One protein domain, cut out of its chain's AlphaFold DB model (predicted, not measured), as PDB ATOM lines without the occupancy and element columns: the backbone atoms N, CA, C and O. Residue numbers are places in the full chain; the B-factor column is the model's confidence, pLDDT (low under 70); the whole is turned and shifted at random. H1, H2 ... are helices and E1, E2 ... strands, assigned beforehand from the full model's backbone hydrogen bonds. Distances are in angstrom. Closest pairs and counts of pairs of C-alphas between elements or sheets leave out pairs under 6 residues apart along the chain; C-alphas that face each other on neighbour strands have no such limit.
ATOM      1  N   ARG A  13     -19.697   2.788   6.692       89.81
ATOM      2  CA  ARG A  13     -18.708   3.547   7.469       89.81
ATOM      3  C   ARG A  13     -19.371   4.687   8.231       89.81
ATOM      4  O   ARG A  13     -19.665   5.724   7.650       89.81
ATOM      5  N   LEU A  14     -19.561   4.538   9.532       88.56
ATOM      6  CA  LEU A  14     -20.209   5.547  10.369       88.56
ATOM      7  C   LEU A  14     -19.296   6.736  10.657       88.56
ATOM      8  O   LEU A  14     -19.785   7.843  10.823       88.56
ATOM      9  N   GLY A  15     -17.978   6.557  10.641       88.06
ATOM     10  CA  GLY A  15     -17.032   7.662  10.770       88.06
ATOM     11  C   GLY A  15     -15.647   7.198  11.180       88.06
ATOM     12  O   GLY A  15     -15.460   6.037  11.532       88.06
ATOM     13  N   LYS A  16     -14.688   8.127  11.156       88.19
ATOM     14  CA  LYS A  16     -13.333   7.860  11.634       88.19
ATOM     15  C   LYS A  16     -13.264   7.893  13.160       88.19
ATOM     16  O   LYS A  16     -13.926   8.722  13.797       88.19
ATOM     17  N   LEU A  17     -12.465   6.993  13.709       83.81
ATOM     18  CA  LEU A  17     -11.977   6.981  15.079       83.81
ATOM     19  C   LEU A  17     -10.465   7.217  15.014       83.81
ATOM     20  O   LEU A  17      -9.786   6.744  14.109       83.81
ATOM     21  N   THR A  18      -9.942   8.016  15.925       81.56
ATOM     22  CA  THR A  18      -8.510   8.230  16.105       81.56
ATOM     23  C   THR A  18      -7.891   7.030  16.818       81.56
ATOM     24  O   THR A  18      -8.571   6.308  17.542       81.56
ATOM     25  N   ALA A  19      -6.575   6.846  16.680       70.25
ATOM     26  CA  ALA A  19      -5.854   5.747  17.328       70.25
ATOM     27  C   ALA A  19      -6.092   5.675  18.852       70.25
ATOM     28  O   ALA A  19      -6.258   4.597  19.414       70.25
ATOM     29  N   LYS A  20      -6.167   6.841  19.513       71.56
ATOM     30  CA  LYS A  20      -6.483   6.953  20.944       71.56
ATOM     31  C   LYS A  20      -7.936   6.612  21.259       71.56
ATOM     32  O   LYS A  20      -8.213   6.189  22.372       71.56
ATOM     33  N   GLU A  21      -8.847   6.798  20.303       76.62
ATOM     34  CA  GLU A  21     -10.256   6.498  20.521       76.62
ATOM     35  C   GLU A  21     -10.521   4.983  20.614       76.62
ATOM     36  O   GLU A  21     -11.528   4.579  21.196       76.62
ATOM     37  N   PHE A  22      -9.625   4.141  20.082       75.12
ATOM     38  CA  PHE A  22      -9.783   2.685  20.078       75.12
ATOM     39  C   PHE A  22      -9.613   2.037  21.448       75.12
ATOM     40  O   PHE A  22     -10.411   1.173  21.827       75.12
ATOM     41  N   GLU A  23      -8.599   2.454  22.203       77.81
ATOM     42  CA  GLU A  23      -8.314   1.904  23.525       77.81
ATOM     43  C   GLU A  23      -9.341   2.420  24.539       77.81
ATOM     44  O   GLU A  23      -9.240   3.519  25.073       77.81
ATOM     45  N   GLY A  24     -10.373   1.612  24.793       83.94
ATOM     46  CA  GLY A  24     -11.445   1.960  25.729       83.94
ATOM     47  C   GLY A  24     -12.694   2.555  25.080       83.94
ATOM     48  O   GLY A  24     -13.524   3.112  25.796       83.94
ATOM     49  N   CYS A  25     -12.869   2.404  23.761       89.50
ATOM     50  CA  CYS A  25     -14.127   2.744  23.100       89.50
ATOM     51  C   CYS A  25     -15.303   2.001  23.758       89.50
ATOM     52  O   CYS A  25     -15.289   0.773  23.889       89.50
ATOM     53  N   VAL A  26     -16.346   2.738  24.131       93.31
ATOM     54  CA  VAL A  26     -17.624   2.208  24.612       93.31
ATOM     55  C   VAL A  26     -18.717   2.712  23.685       93.31
ATOM     56  O   VAL A  26     -18.813   3.906  23.411       93.31
ATOM     57  N   LEU A  27     -19.536   1.786  23.195       95.31
ATOM     58  CA  LEU A  27     -20.699   2.102  22.381       95.31
ATOM     59  C   LEU A  27     -21.971   1.898  23.200       95.31
ATOM     60  O   LEU A  27     -22.102   0.888  23.892       95.31
ATOM     61  N   ALA A  28     -22.925   2.815  23.064       96.25
ATOM     62  CA  ALA A  28     -24.266   2.675  23.624       96.25
ATOM     63  C   ALA A  28     -25.332   3.084  22.598       96.25
ATOM     64  O   ALA A  28     -25.122   3.996  21.798       96.25
ATOM     65  N   LEU A  29     -26.487   2.413  22.614       96.06
ATOM     66  CA  LEU A  29     -27.636   2.778  21.783       96.06
ATOM     67  C   LEU A  29     -28.684   3.515  22.606       96.06
ATOM     68  O   LEU A  29     -29.172   3.021  23.622       96.06
ATOM     69  N   HIS A  30     -29.094   4.673  22.104       95.38
ATOM     70  CA  HIS A  30     -30.216   5.426  22.636       95.38
ATOM     71  C   HIS A  30     -31.438   5.205  21.752       95.38
ATOM     72  O   HIS A  30     -31.439   5.520  20.558       95.38
ATOM     73  N   ASN A  31     -32.482   4.648  22.354       93.94
ATOM     74  CA  ASN A  31     -33.730   4.316  21.681       93.94
ATOM     75  C   ASN A  31     -34.620   5.567  21.537       93.94
ATOM     76  O   ASN A  31     -34.635   6.404  22.446       93.94
ATOM     77  N   PRO A  32     -35.377   5.715  20.433       89.88
ATOM     78  CA  PRO A  32     -36.354   6.795  20.305       89.88
ATOM     79  C   PRO A  32     -37.373   6.744  21.451       89.88
ATOM     80  O   PRO A  32     -37.752   5.668  21.913       89.88
ATOM     81  N   GLY A  33     -37.779   7.919  21.945       75.69
ATOM     82  CA  GLY A  33     -38.777   8.020  23.014       75.69
ATOM     83  C   GLY A  33     -40.147   7.478  22.583       75.69
ATOM     84  O   GLY A  33     -40.396   7.305  21.399       75.69
ATOM     85  N   GLY A  34     -41.048   7.236  23.541       63.12
ATOM     86  CA  GLY A  34     -42.364   6.639  23.273       63.12
ATOM     87  C   GLY A  34     -42.352   5.129  23.490       63.12
ATOM     88  O   GLY A  34     -42.476   4.349  22.555       63.12
ATOM     89  N   GLN A  35     -42.177   4.702  24.744       51.12
ATOM     90  CA  GLN A  35     -42.247   3.289  25.113       51.12
ATOM     91  C   GLN A  35     -43.696   2.794  25.027       51.12
ATOM     92  O   GLN A  35     -44.381   2.621  26.033       51.12
ATOM     93  N   SER A  36     -44.176   2.541  23.812       56.75
ATOM     94  CA  SER A  36     -45.203   1.522  23.646       56.75
ATOM     95  C   SER A  36     -44.629   0.215  24.195       56.75
ATOM     96  O   SER A  36     -43.516  -0.176  23.846       56.75
ATOM     97  N   THR A  37     -45.373  -0.498  25.041       56.38
ATOM     98  CA  THR A  37     -44.957  -1.808  25.584       56.38
ATOM     99  C   THR A  37     -44.738  -2.863  24.488       56.38
ATOM    100  O   THR A  37     -44.195  -3.937  24.742       56.38
ATOM    101  N   ALA A  38     -45.145  -2.558  23.251       70.50
ATOM    102  CA  ALA A  38     -44.928  -3.373  22.065       70.50
ATOM    103  C   ALA A  38     -43.654  -3.019  21.268       70.50
ATOM    104  O   ALA A  38     -43.346  -3.756  20.318       70.50
ATOM    105  N   ALA A  39     -42.950  -1.935  21.621       82.12
ATOM    106  CA  ALA A  39     -41.777  -1.438  20.907       82.12
ATOM    107  C   ALA A  39     -40.550  -2.344  21.102       82.12
ATOM    108  O   ALA A  39     -40.382  -3.002  22.130       82.12
ATOM    109  N   LEU A  40     -39.697  -2.391  20.078       88.88
ATOM    110  CA  LEU A  40     -38.395  -3.053  20.146       88.88
ATOM    111  C   LEU A  40     -37.423  -2.173  20.929       88.88
ATOM    112  O   LEU A  40     -37.341  -0.974  20.671       88.88
ATOM    113  N   VAL A  41     -36.675  -2.782  21.845       91.56
ATOM    114  CA  VAL A  41     -35.563  -2.130  22.545       91.56
ATOM    115  C   VAL A  41     -34.262  -2.621  21.933       91.56
ATOM    116  O   VAL A  41     -34.047  -3.829  21.840       91.56
ATOM    117  N   TYR A  42     -33.407  -1.697  21.517       94.44
ATOM    118  CA  TYR A  42     -32.096  -1.999  20.959       94.44
ATOM    119  C   TYR A  42     -31.009  -1.783  22.004       94.44
ATOM    120  O   TYR A  42     -31.012  -0.772  22.706       94.44
ATOM    121  N   ASP A  43     -30.085  -2.735  22.072       96.19
ATOM    122  CA  ASP A  43     -28.935  -2.721  22.972       96.19
ATOM    123  C   ASP A  43     -27.680  -3.223  22.240       96.19
ATOM    124  O   ASP A  43     -27.768  -3.814  21.155       96.19
ATOM    125  N   LEU A  44     -26.509  -2.985  22.826       97.00
ATOM    126  CA  LEU A  44     -25.218  -3.431  22.317       97.00
ATOM    127  C   LEU A  44     -24.581  -4.426  23.276       97.00
ATOM    128  O   LEU A  44     -24.372  -4.147  24.453       97.00
ATOM    129  N   LYS A  45     -24.190  -5.582  22.743       96.00
ATOM    130  CA  LYS A  45     -23.382  -6.565  23.466       96.00
ATOM    131  C   LYS A  45     -21.980  -6.570  22.888       96.00
ATOM    132  O   LYS A  45     -21.806  -6.860  21.708       96.00
ATOM    133  N   ARG A  46     -20.981  -6.241  23.705       94.81
ATOM    134  CA  ARG A  46     -19.576  -6.321  23.289       94.81
ATOM    135  C   ARG A  46     -19.193  -7.785  23.060       94.81
ATOM    136  O   ARG A  46     -19.510  -8.630  23.896       94.81
ATOM    137  N   GLU A  47     -18.549  -8.079  21.935       94.56
ATOM    138  CA  GLU A  47     -18.060  -9.429  21.642       94.56
ATOM    139  C   GLU A  47     -16.698  -9.684  22.314       94.56
ATOM    140  O   GLU A  47     -16.031  -8.768  22.806       94.56
ATOM    141  N   SER A  48     -16.282 -10.953  22.361       91.44
ATOM    142  CA  SER A  48     -15.027 -11.373  23.000       91.44
ATOM    143  C   SER A  48     -13.773 -10.836  22.305       91.44
ATOM    144  O   SER A  48     -12.729 -10.748  22.946       91.44
ATOM    145  N   ASP A  49     -13.874 -10.441  21.031       86.38
ATOM    146  CA  ASP A  49     -12.783  -9.826  20.264       86.38
ATOM    147  C   ASP A  49     -12.444  -8.396  20.718       86.38
ATOM    148  O   ASP A  49     -11.465  -7.825  20.248       86.38
ATOM    149  N   GLN A  50     -13.241  -7.817  21.626       81.56
ATOM    150  CA  GLN A  50     -13.146  -6.455  22.168       81.56
ATOM    151  C   GLN A  50     -13.214  -5.307  21.144       81.56
ATOM    152  O   GLN A  50     -13.441  -4.167  21.563       81.56
ATOM    153  N   ALA A  51     -13.074  -5.584  19.850       87.81
ATOM    154  CA  ALA A  51     -13.102  -4.633  18.742       87.81
ATOM    155  C   ALA A  51     -14.484  -4.526  18.076       87.81
ATOM    156  O   ALA A  51     -14.661  -3.774  17.109       87.81
ATOM    157  N   SER A  52     -15.468  -5.283  18.568       94.00
ATOM    158  CA  SER A  52     -16.804  -5.290  17.997       94.00
ATOM    159  C   SER A  52     -17.945  -5.400  19.010       94.00
ATOM    160  O   SER A  52     -17.796  -5.835  20.156       94.00
ATOM    161  N   TRP A  53     -19.119  -4.962  18.557       97.00
ATOM    162  CA  TRP A  53     -20.362  -4.938  19.312       97.00
ATOM    163  C   TRP A  53     -21.494  -5.484  18.457       97.00
ATOM    164  O   TRP A  53     -21.755  -5.008  17.351       97.00
ATOM    165  N   GLN A  54     -22.218  -6.452  18.996       97.38
ATOM    166  CA  GLN A  54     -23.427  -6.976  18.396       97.38
ATOM    167  C   GLN A  54     -24.622  -6.108  18.793       97.38
ATOM    168  O   GLN A  54     -24.929  -5.951  19.974       97.38
ATOM    169  N   ALA A  55     -25.322  -5.578  17.794       97.38
ATOM    170  CA  ALA A  55     -26.615  -4.942  17.978       97.38
ATOM    171  C   ALA A  55     -27.686  -6.011  18.181       97.38
ATOM    172  O   ALA A  55     -27.815  -6.935  17.374       97.38
ATOM    173  N   VAL A  56     -28.463  -5.869  19.251       97.31
ATOM    174  CA  VAL A  56     -29.502  -6.817  19.645       97.31
ATOM    175  C   VAL A  56     -30.821  -6.075  19.776       97.31
ATOM    176  O   VAL A  56     -30.920  -5.109  20.525       97.31
ATOM    177  N   ALA A  57     -31.846  -6.540  19.067       95.69
ATOM    178  CA  ALA A  57     -33.216  -6.085  19.244       95.69
ATOM    179  C   ALA A  57     -33.938  -7.016  20.218       95.69
ATOM    180  O   ALA A  57     -33.910  -8.231  20.048       95.69
ATOM    181  N   SER A  58     -34.612  -6.460  21.218       94.38
ATOM    182  CA  SER A  58     -35.343  -7.225  22.224       94.38
ATOM    183  C   SER A  58     -36.823  -6.872  22.203       94.38
ATOM    184  O   SER A  58     -37.197  -5.703  22.302       94.38
ATOM    185  N   ARG A  59     -37.684  -7.892  22.111       91.62
ATOM    186  CA  ARG A  59     -39.140  -7.757  22.274       91.62
ATOM    187  C   ARG A  59     -39.581  -8.624  23.438       91.62
ATOM    188  O   ARG A  59     -39.336  -9.824  23.415       91.62
ATOM    189  N   LYS A  60     -40.221  -8.033  24.453       88.88
ATOM    190  CA  LYS A  60     -40.630  -8.755  25.677       88.88
ATOM    191  C   LYS A  60     -39.478  -9.563  26.309       88.88
ATOM    192  O   LYS A  60     -39.683 -10.666  26.798       88.88
ATOM    193  N   GLY A  61     -38.260  -9.019  26.254       88.75
ATOM    194  CA  GLY A  61     -37.064  -9.634  26.832       88.75
ATOM    195  C   GLY A  61     -36.389 -10.720  25.992       88.75
ATOM    196  O   GLY A  61     -35.335 -11.185  26.405       88.75
ATOM    197  N   THR A  62     -36.919 -11.114  24.827       92.56
ATOM    198  CA  THR A  62     -36.237 -12.066  23.932       92.56
ATOM    199  C   THR A  62     -35.235 -11.328  23.037       92.56
ATOM    200  O   THR A  62     -35.683 -10.559  22.182       92.56
ATOM    201  N   PRO A  63     -33.914 -11.535  23.210       95.31
ATOM    202  CA  PRO A  63     -32.896 -10.857  22.419       95.31
ATOM    203  C   PRO A  63     -32.695 -11.539  21.061       95.31
ATOM    204  O   PRO A  63     -32.429 -12.737  20.995       95.31
ATOM    205  N   THR A  64     -32.725 -10.754  19.990       96.00
ATOM    206  CA  THR A  64     -32.433 -11.191  18.622       96.00
ATOM    207  C   THR A  64     -31.273 -10.364  18.068       96.00
ATOM    208  O   THR A  64     -31.400  -9.141  17.984       96.00
ATOM    209  N   PRO A  65     -30.142 -10.977  17.683       96.69
ATOM    210  CA  PRO A  65     -29.058 -10.283  16.993       96.69
ATOM    211  C   PRO A  65     -29.525  -9.698  15.658       96.69
ATOM    212  O   PRO A  65     -30.203 -10.377  14.888       96.69
ATOM    213  N   VAL A  66     -29.152  -8.451  15.369       96.44
ATOM    214  CA  VAL A  66     -29.577  -7.754  14.139       96.44
ATOM    215  C   VAL A  66     -28.423  -7.184  13.330       96.44
ATOM    216  O   VAL A  66     -28.515  -7.049  12.118       96.44
ATOM    217  N   GLY A  67     -27.301  -6.870  13.956       96.00
ATOM    218  CA  GLY A  67     -26.182  -6.267  13.249       96.00
ATOM    219  C   GLY A  67     -24.921  -6.305  14.077       96.00
ATOM    220  O   GLY A  67     -24.940  -6.695  15.244       96.00
ATOM    221  N   LYS A  68     -23.827  -5.882  13.462       96.56
ATOM    222  CA  LYS A  68     -22.523  -5.798  14.103       96.56
ATOM    223  C   LYS A  68     -21.917  -4.434  13.812       96.56
ATOM    224  O   LYS A  68     -21.768  -4.057  12.650       96.56
ATOM    225  N   PHE A  69     -21.581  -3.714  14.874       96.56
ATOM    226  CA  PHE A  69     -20.659  -2.591  14.836       96.56
ATOM    227  C   PHE A  69     -19.255  -3.139  15.043       96.56
ATOM    228  O   PHE A  69     -19.037  -3.977  15.916       96.56
ATOM    229  N   TYR A  70     -18.304  -2.699  14.241       95.12
ATOM    230  CA  TYR A  70     -16.925  -3.146  14.353       95.12
ATOM    231  C   TYR A  70     -15.991  -2.066  13.847       95.12
ATOM    232  O   TYR A  70     -16.385  -1.171  13.097       95.12
ATOM    233  N   ILE A  71     -14.752  -2.156  14.293       91.50
ATOM    234  CA  ILE A  71     -13.681  -1.284  13.850       91.50
ATOM    235  C   ILE A  71     -13.007  -1.930  12.642       91.50
ATOM    236  O   ILE A  71     -12.663  -3.109  12.679       91.50
ATOM    237  N   ASP A  72     -12.865  -1.157  11.571       90.50
ATOM    238  CA  ASP A  72     -12.183  -1.543  10.337       90.50
ATOM    239  C   ASP A  72     -11.204  -0.429   9.960       90.50
ATOM    240  O   ASP A  72     -11.621   0.693   9.633       90.50
ATOM    241  N   ASP A  73      -9.909  -0.721  10.089       88.12
ATOM    242  CA  ASP A  73      -8.825   0.264  10.135       88.12
ATOM    243  C   ASP A  73      -9.128   1.374  11.164       88.12
ATOM    244  O   ASP A  73      -9.348   1.111  12.344       88.12
ATOM    245  N   ASP A  74      -9.224   2.618  10.693       89.06
ATOM    246  CA  ASP A  74      -9.551   3.796  11.489       89.06
ATOM    247  C   ASP A  74     -11.057   4.132  11.484       89.06
ATOM    248  O   ASP A  74     -11.440   5.271  11.752       89.06
ATOM    249  N   ASN A  75     -11.944   3.211  11.086       91.06
ATOM    250  CA  ASN A  75     -13.367   3.512  10.901       91.06
ATOM    251  C   ASN A  75     -14.268   2.651  11.778       91.06
ATOM    252  O   ASN A  75     -14.194   1.425  11.769       91.06
ATOM    253  N   LEU A  76     -15.223   3.303  12.437       93.69
ATOM    254  CA  LEU A  76     -16.382   2.614  12.976       93.69
ATOM    255  C   LEU A  76     -17.302   2.235  11.816       93.69
ATOM    256  O   LEU A  76     -17.809   3.108  11.106       93.69
ATOM    257  N   SER A  77     -17.525   0.942  11.636       94.62
ATOM    258  CA  SER A  77     -18.347   0.379  10.572       94.62
ATOM    259  C   SER A  77     -19.523  -0.406  11.140       94.62
ATOM    260  O   SER A  77     -19.480  -0.903  12.264       94.62
ATOM    261  N   PHE A  78     -20.588  -0.521  10.353       95.75
ATOM    262  CA  PHE A  78     -21.756  -1.331  10.673       95.75
ATOM    263  C   PHE A  78     -22.092  -2.291   9.532       95.75
ATOM    264  O   PHE A  78     -22.010  -1.923   8.359       95.75
ATOM    265  N   ARG A  79     -22.529  -3.505   9.869       95.12
ATOM    266  CA  ARG A  79     -23.071  -4.485   8.920       95.12
ATOM    267  C   ARG A  79     -24.296  -5.184   9.509       95.12
ATOM    268  O   ARG A  79     -24.277  -5.611  10.664       95.12
ATOM    269  N   TRP A  80     -25.335  -5.357   8.693       95.12
ATOM    270  CA  TRP A  80     -26.505  -6.168   9.041       95.12
ATOM    271  C   TRP A  80     -26.174  -7.658   9.104       95.12
ATOM    272  O   TRP A  80     -25.398  -8.165   8.291       95.12
ATOM    273  N   LEU A  81     -26.818  -8.372  10.028       95.44
ATOM    274  CA  LEU A  81     -26.833  -9.832   9.998       95.44
ATOM    275  C   LEU A  81     -27.841 -10.344   8.947       95.44
ATOM    276  O   LEU A  81     -28.815  -9.652   8.634       95.44
ATOM    277  N   PRO A  82     -27.640 -11.549   8.383       93.31
ATOM    278  CA  PRO A  82     -28.603 -12.146   7.460       93.31
ATOM    279  C   PRO A  82     -29.983 -12.349   8.105       93.31
ATOM    280  O   PRO A  82     -30.084 -12.683   9.283       93.31
ATOM    281  N   GLY A  83     -31.054 -12.194   7.319       92.00
ATOM    282  CA  GLY A  83     -32.425 -12.499   7.757       92.00
ATOM    283  C   GLY A  83     -33.109 -11.420   8.606       92.00
ATOM    284  O   GLY A  83     -34.227 -11.634   9.077       92.00
ATOM    285  N   VAL A  84     -32.488 -10.254   8.790       93.56
ATOM    286  CA  VAL A  84     -33.100  -9.136   9.519       93.56
ATOM    287  C   VAL A  84     -34.285  -8.583   8.735       93.56
ATOM    288  O   VAL A  84     -34.170  -8.190   7.576       93.56
ATOM    289  N   THR A  85     -35.447  -8.533   9.383       92.25
ATOM    290  CA  THR A  85     -36.653  -7.973   8.767       92.25
ATOM    291  C   THR A  85     -36.580  -6.449   8.695       92.25
ATOM    292  O   THR A  85     -36.006  -5.796   9.570       92.25
ATOM    293  N   ARG A  86     -37.256  -5.858   7.703       88.88
ATOM    294  CA  ARG A  86     -37.324  -4.399   7.545       88.88
ATOM    295  C   ARG A  86     -37.845  -3.681   8.792       88.88
ATOM    296  O   ARG A  86     -37.333  -2.626   9.127       88.88
ATOM    297  N   ALA A  87     -38.833  -4.242   9.492       89.38
ATOM    298  CA  ALA A  87     -39.399  -3.624  10.694       89.38
ATOM    299  C   ALA A  87     -38.373  -3.505  11.835       89.38
ATOM    300  O   ALA A  87     -38.335  -2.498  12.539       89.38
ATOM    301  N   VAL A  88     -37.519  -4.520  11.992       91.88
ATOM    302  CA  VAL A  88     -36.433  -4.516  12.978       91.88
ATOM    303  C   VAL A  88     -35.312  -3.571  12.542       91.88
ATOM    304  O   VAL A  88     -34.819  -2.779  13.338       91.88
ATOM    305  N   ALA A  89     -34.948  -3.590  11.259       91.94
ATOM    306  CA  ALA A  89     -33.941  -2.674  10.738       91.94
ATOM    307  C   ALA A  89     -34.372  -1.200  10.887       91.94
ATOM    308  O   ALA A  89     -33.605  -0.368  11.365       91.94
ATOM    309  N   ALA A  90     -35.639  -0.904  10.579       91.19
ATOM    310  CA  ALA A  90     -36.245   0.419  10.698       91.19
ATOM    311  C   ALA A  90     -36.176   0.989  12.121       91.19
ATOM    312  O   ALA A  90     -35.910   2.177  12.297       91.19
ATOM    313  N   GLY A  91     -36.406   0.160  13.145       92.38
ATOM    314  CA  GLY A  91     -36.306   0.612  14.530       92.38
ATOM    315  C   GLY A  91     -34.873   0.978  14.916       92.38
ATOM    316  O   GLY A  91     -34.670   2.052  15.478       92.38
ATOM    317  N   LEU A  92     -33.883   0.159  14.533       94.38
ATOM    318  CA  LEU A  92     -32.470   0.454  14.801       94.38
ATOM    319  C   LEU A  92     -32.003   1.722  14.070       94.38
ATOM    320  O   LEU A  92     -31.291   2.536  14.652       94.38
ATOM    321  N   CYS A  93     -32.434   1.942  12.823       93.88
ATOM    322  CA  CYS A  93     -32.102   3.164  12.081       93.88
ATOM    323  C   CYS A  93     -32.600   4.442  12.781       93.88
ATOM    324  O   CYS A  93     -32.045   5.521  12.564       93.88
ATOM    325  N   ASN A  94     -33.620   4.337  13.638       94.19
ATOM    326  CA  ASN A  94     -34.137   5.447  14.435       94.19
ATOM    327  C   ASN A  94     -33.470   5.582  15.822       94.19
ATOM    328  O   ASN A  94     -33.952   6.340  16.660       94.19
ATOM    329  N   CYS A  95     -32.371   4.873  16.084       95.31
ATOM    330  CA  CYS A  95     -31.565   5.058  17.289       95.31
ATOM    331  C   CYS A  95     -30.438   6.085  17.078       95.31
ATOM    332  O   CYS A  95     -30.003   6.364  15.954       95.31
ATOM    333  N   LEU A  96     -29.924   6.616  18.191       95.81
ATOM    334  CA  LEU A  96     -28.627   7.296  18.235       95.81
ATOM    335  C   LEU A  96     -27.573   6.348  18.799       95.81
ATOM    336  O   LEU A  96     -27.800   5.711  19.824       95.81
ATOM    337  N   LEU A  97     -26.414   6.299  18.157       96.38
ATOM    338  CA  LEU A  97     -25.233   5.624  18.673       96.38
ATOM    339  C   LEU A  97     -24.377   6.635  19.431       96.38
ATOM    340  O   LEU A  97     -23.875   7.590  18.842       96.38
ATOM    341  N   GLU A  98     -24.213   6.436  20.729       95.69
ATOM    342  CA  GLU A  98     -23.204   7.138  21.508       95.69
ATOM    343  C   GLU A  98     -21.879   6.398  21.393       95.69
ATOM    344  O   GLU A  98     -21.809   5.186  21.597       95.69
ATOM    345  N   VAL A  99     -20.844   7.146  21.032       94.56
ATOM    346  CA  VAL A  99     -19.468   6.678  20.968       94.56
ATOM    347  C   VAL A  99     -18.697   7.440  22.027       94.56
ATOM    348  O   VAL A  99     -18.487   8.646  21.886       94.56
ATOM    349  N   THR A 100     -18.294   6.731  23.073       93.25
ATOM    350  CA  THR A 100     -17.490   7.276  24.165       93.25
ATOM    351  C   THR A 100     -16.077   6.741  24.053       93.25
ATOM    352  O   THR A 100     -15.883   5.532  23.928       93.25
ATOM    353  N   SER A 101     -15.091   7.628  24.128       89.25
ATOM    354  CA  SER A 101     -13.697   7.232  24.240       89.25
ATOM    355  C   SER A 101     -12.910   8.179  25.136       89.25
ATOM    356  O   SER A 101     -12.907   9.398  24.949       89.25
ATOM    357  N   GLY A 102     -12.271   7.613  26.159       87.44
ATOM    358  CA  GLY A 102     -11.674   8.391  27.240       87.44
ATOM    359  C   GLY A 102     -12.708   9.311  27.897       87.44
ATOM    360  O   GLY A 102     -13.705   8.847  28.446       87.44
ATOM    361  N   SER A 103     -12.463  10.622  27.840       87.94
ATOM    362  CA  SER A 103     -13.355  11.663  28.370       87.94
ATOM    363  C   SER A 103     -14.305  12.265  27.330       87.94
ATOM    364  O   SER A 103     -15.102  13.138  27.674       87.94
ATOM    365  N   GLU A 104     -14.201  11.864  26.063       90.88
ATOM    366  CA  GLU A 104     -15.020  12.406  24.982       90.88
ATOM    367  C   GLU A 104     -16.207  11.483  24.690       90.88
ATOM    368  O   GLU A 104     -16.074  10.261  24.656       90.88
ATOM    369  N   SER A 105     -17.380  12.074  24.466       92.38
ATOM    370  CA  SER A 105     -18.575  11.370  23.995       92.38
ATOM    371  C   SER A 105     -19.184  12.131  22.823       92.38
ATOM    372  O   SER A 105     -19.322  13.360  22.856       92.38
ATOM    373  N   ARG A 106     -19.557  11.397  21.772       92.62
ATOM    374  CA  ARG A 106     -20.240  11.935  20.591       92.62
ATOM    375  C   ARG A 106     -21.432  11.071  20.202       92.62
ATOM    376  O   ARG A 106     -21.403   9.852  20.326       92.62
ATOM    377  N   LEU A 107     -22.465  11.713  19.664       93.44
ATOM    378  CA  LEU A 107     -23.676  11.047  19.187       93.44
ATOM    379  C   LEU A 107     -23.687  10.969  17.661       93.44
ATOM    380  O   LEU A 107     -23.481  11.969  16.974       93.44
ATOM    381  N   VAL A 108     -23.982   9.783  17.144       92.69
ATOM    382  CA  VAL A 108     -24.063   9.474  15.718       92.69
ATOM    383  C   VAL A 108     -25.475   8.996  15.395       92.69
ATOM    384  O   VAL A 108     -25.952   8.004  15.940       92.69
ATOM    385  N   GLY A 109     -26.162   9.704  14.499       92.50
ATOM    386  CA  GLY A 109     -27.443   9.242  13.963       92.50
ATOM    387  C   GLY A 109     -27.247   8.078  13.001       92.50
ATOM    388  O   GLY A 109     -26.417   8.158  12.098       92.50
ATOM    389  N   LEU A 110     -28.026   7.010  13.176       94.00
ATOM    390  CA  LEU A 110     -27.924   5.807  12.345       94.00
ATOM    391  C   LEU A 110     -28.678   5.906  11.008       94.00
ATOM    392  O   LEU A 110     -28.481   5.066  10.132       94.00
TER     393      LEU A 110
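Overview. This is residues 13 to 110 of the 345 residues of an uncharacterized protein of uncultured bacterium (UniProt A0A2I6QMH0). The domain is a small sandwich of two antiparallel sheets that comes near to a flattened barrel: the strongly curled five-strand sheet E1 E6 E5 E4 E3 wraps toward the three-strand sheet E2 E7 E8, with E2 near E3 along one pair of edges and E1 only loosely near E8 at the other. The eight-residue helix H2 covers one end over E5 and E4, and the four-residue helix H1 grazes the smaller sheet at the opposite end. The printed part has 98 residues, with two named helices and eight named strands in the order E1 H1 E2 E3 E4 E5 E6 H2 E7 E8, and its class is mostly strand. It is compact, with a radius of gyration of the C-alphas of 13.5 A, and spans 40 by 27 by 21 A.

Along the chain. E1 is residues 13 to 16, 8.1 A from first to last C-alpha, and begins at C-alpha 13 (-18.708, 3.547, 7.469). H1, residues 19 to 22, is 5.7 A long. E2 holds residues 26 to 30, 13.1 A, and E3 residues 41 to 46, 16.5 A. E4 is residues 52 to 59, 22.9 A. E5, residues 62 to 72, is the longest strand, 29.6 A, from C-alpha 62 (-36.237, -12.066, 23.932) to C-alpha 72 (-12.183, -1.543, 10.337). E6 holds residues 75 to 80, 16.4 A. H2 is residues 86 to 93, 10.2 A. E7, residues 96 to 101, is 16.1 A long, and E8, residues 104 to 109, is 16.9 A long and ends at C-alpha 109 (-27.443, 9.242, 13.963).

Arrangement. In the larger sheet E1 and E3 are the edge strands. E1 is antiparallel to E6 at 166 degrees, with N 14 and O 76 2.8 A apart, within hydrogen-bond range. E3, E4, E5 and E6 form a meander, each strand the antiparallel neighbour of the one before, and each step is a hairpin. Within hydrogen-bond range are N 43 and O 56, 3.0 A apart, across the pair E3 and E4; N 55 and O 67, 2.8 A apart, across the pair E4 and E5; and N 70 and O 77, 2.9 A apart, across the pair E5 and E6. This sheet is strongly twisted and curled like part of a barrel, the way across it turning by 102 degrees. In the smaller sheet E7 is the inner strand. It is antiparallel to E2, with N 98 and O 28 at 2.8 A, and forms a hairpin with E8, with N 99 and O 106 at 2.9 A. The two sheets form a sandwich, two sheets face to face, 9.3 A centre to centre where they face each other, their strands at 35 degrees. The closest C-alphas of E2 and E3 are those of Leu 29 and Asp 43, 5.8 A apart; those of E1 and E8 are Leu 14 and Val 108, 7.7 A apart. H2 is on the larger sheet, over E5 and E4, at a height over the sheet of 9.1 A; at 60.2 degrees to E4 on the local plane it runs across the strands, but only just. Its closest C-alphas to E4 are those of Val 88 and Ala 57, 7.2 A. H1 only grazes the smaller sheet with residues 20 to 22; the C-alphas of Glu 21 and Ser 101 are 5.1 A apart. In H2 every O i to N i+4 pair is within hydrogen-bond range, while H1 is too short for such a pair.

Size, cuts and confidence. The C-alphas of Ala 19 and Thr 37, 40.7 A apart, are the two farthest apart. The printed part has no cut. No link is long; the one from E2 to E3, with 10 residues, is short, and the others are tight. The mean pLDDT of the printed part is 89.7, and residues 34 to 37, in the link from E2 to E3, are under 70.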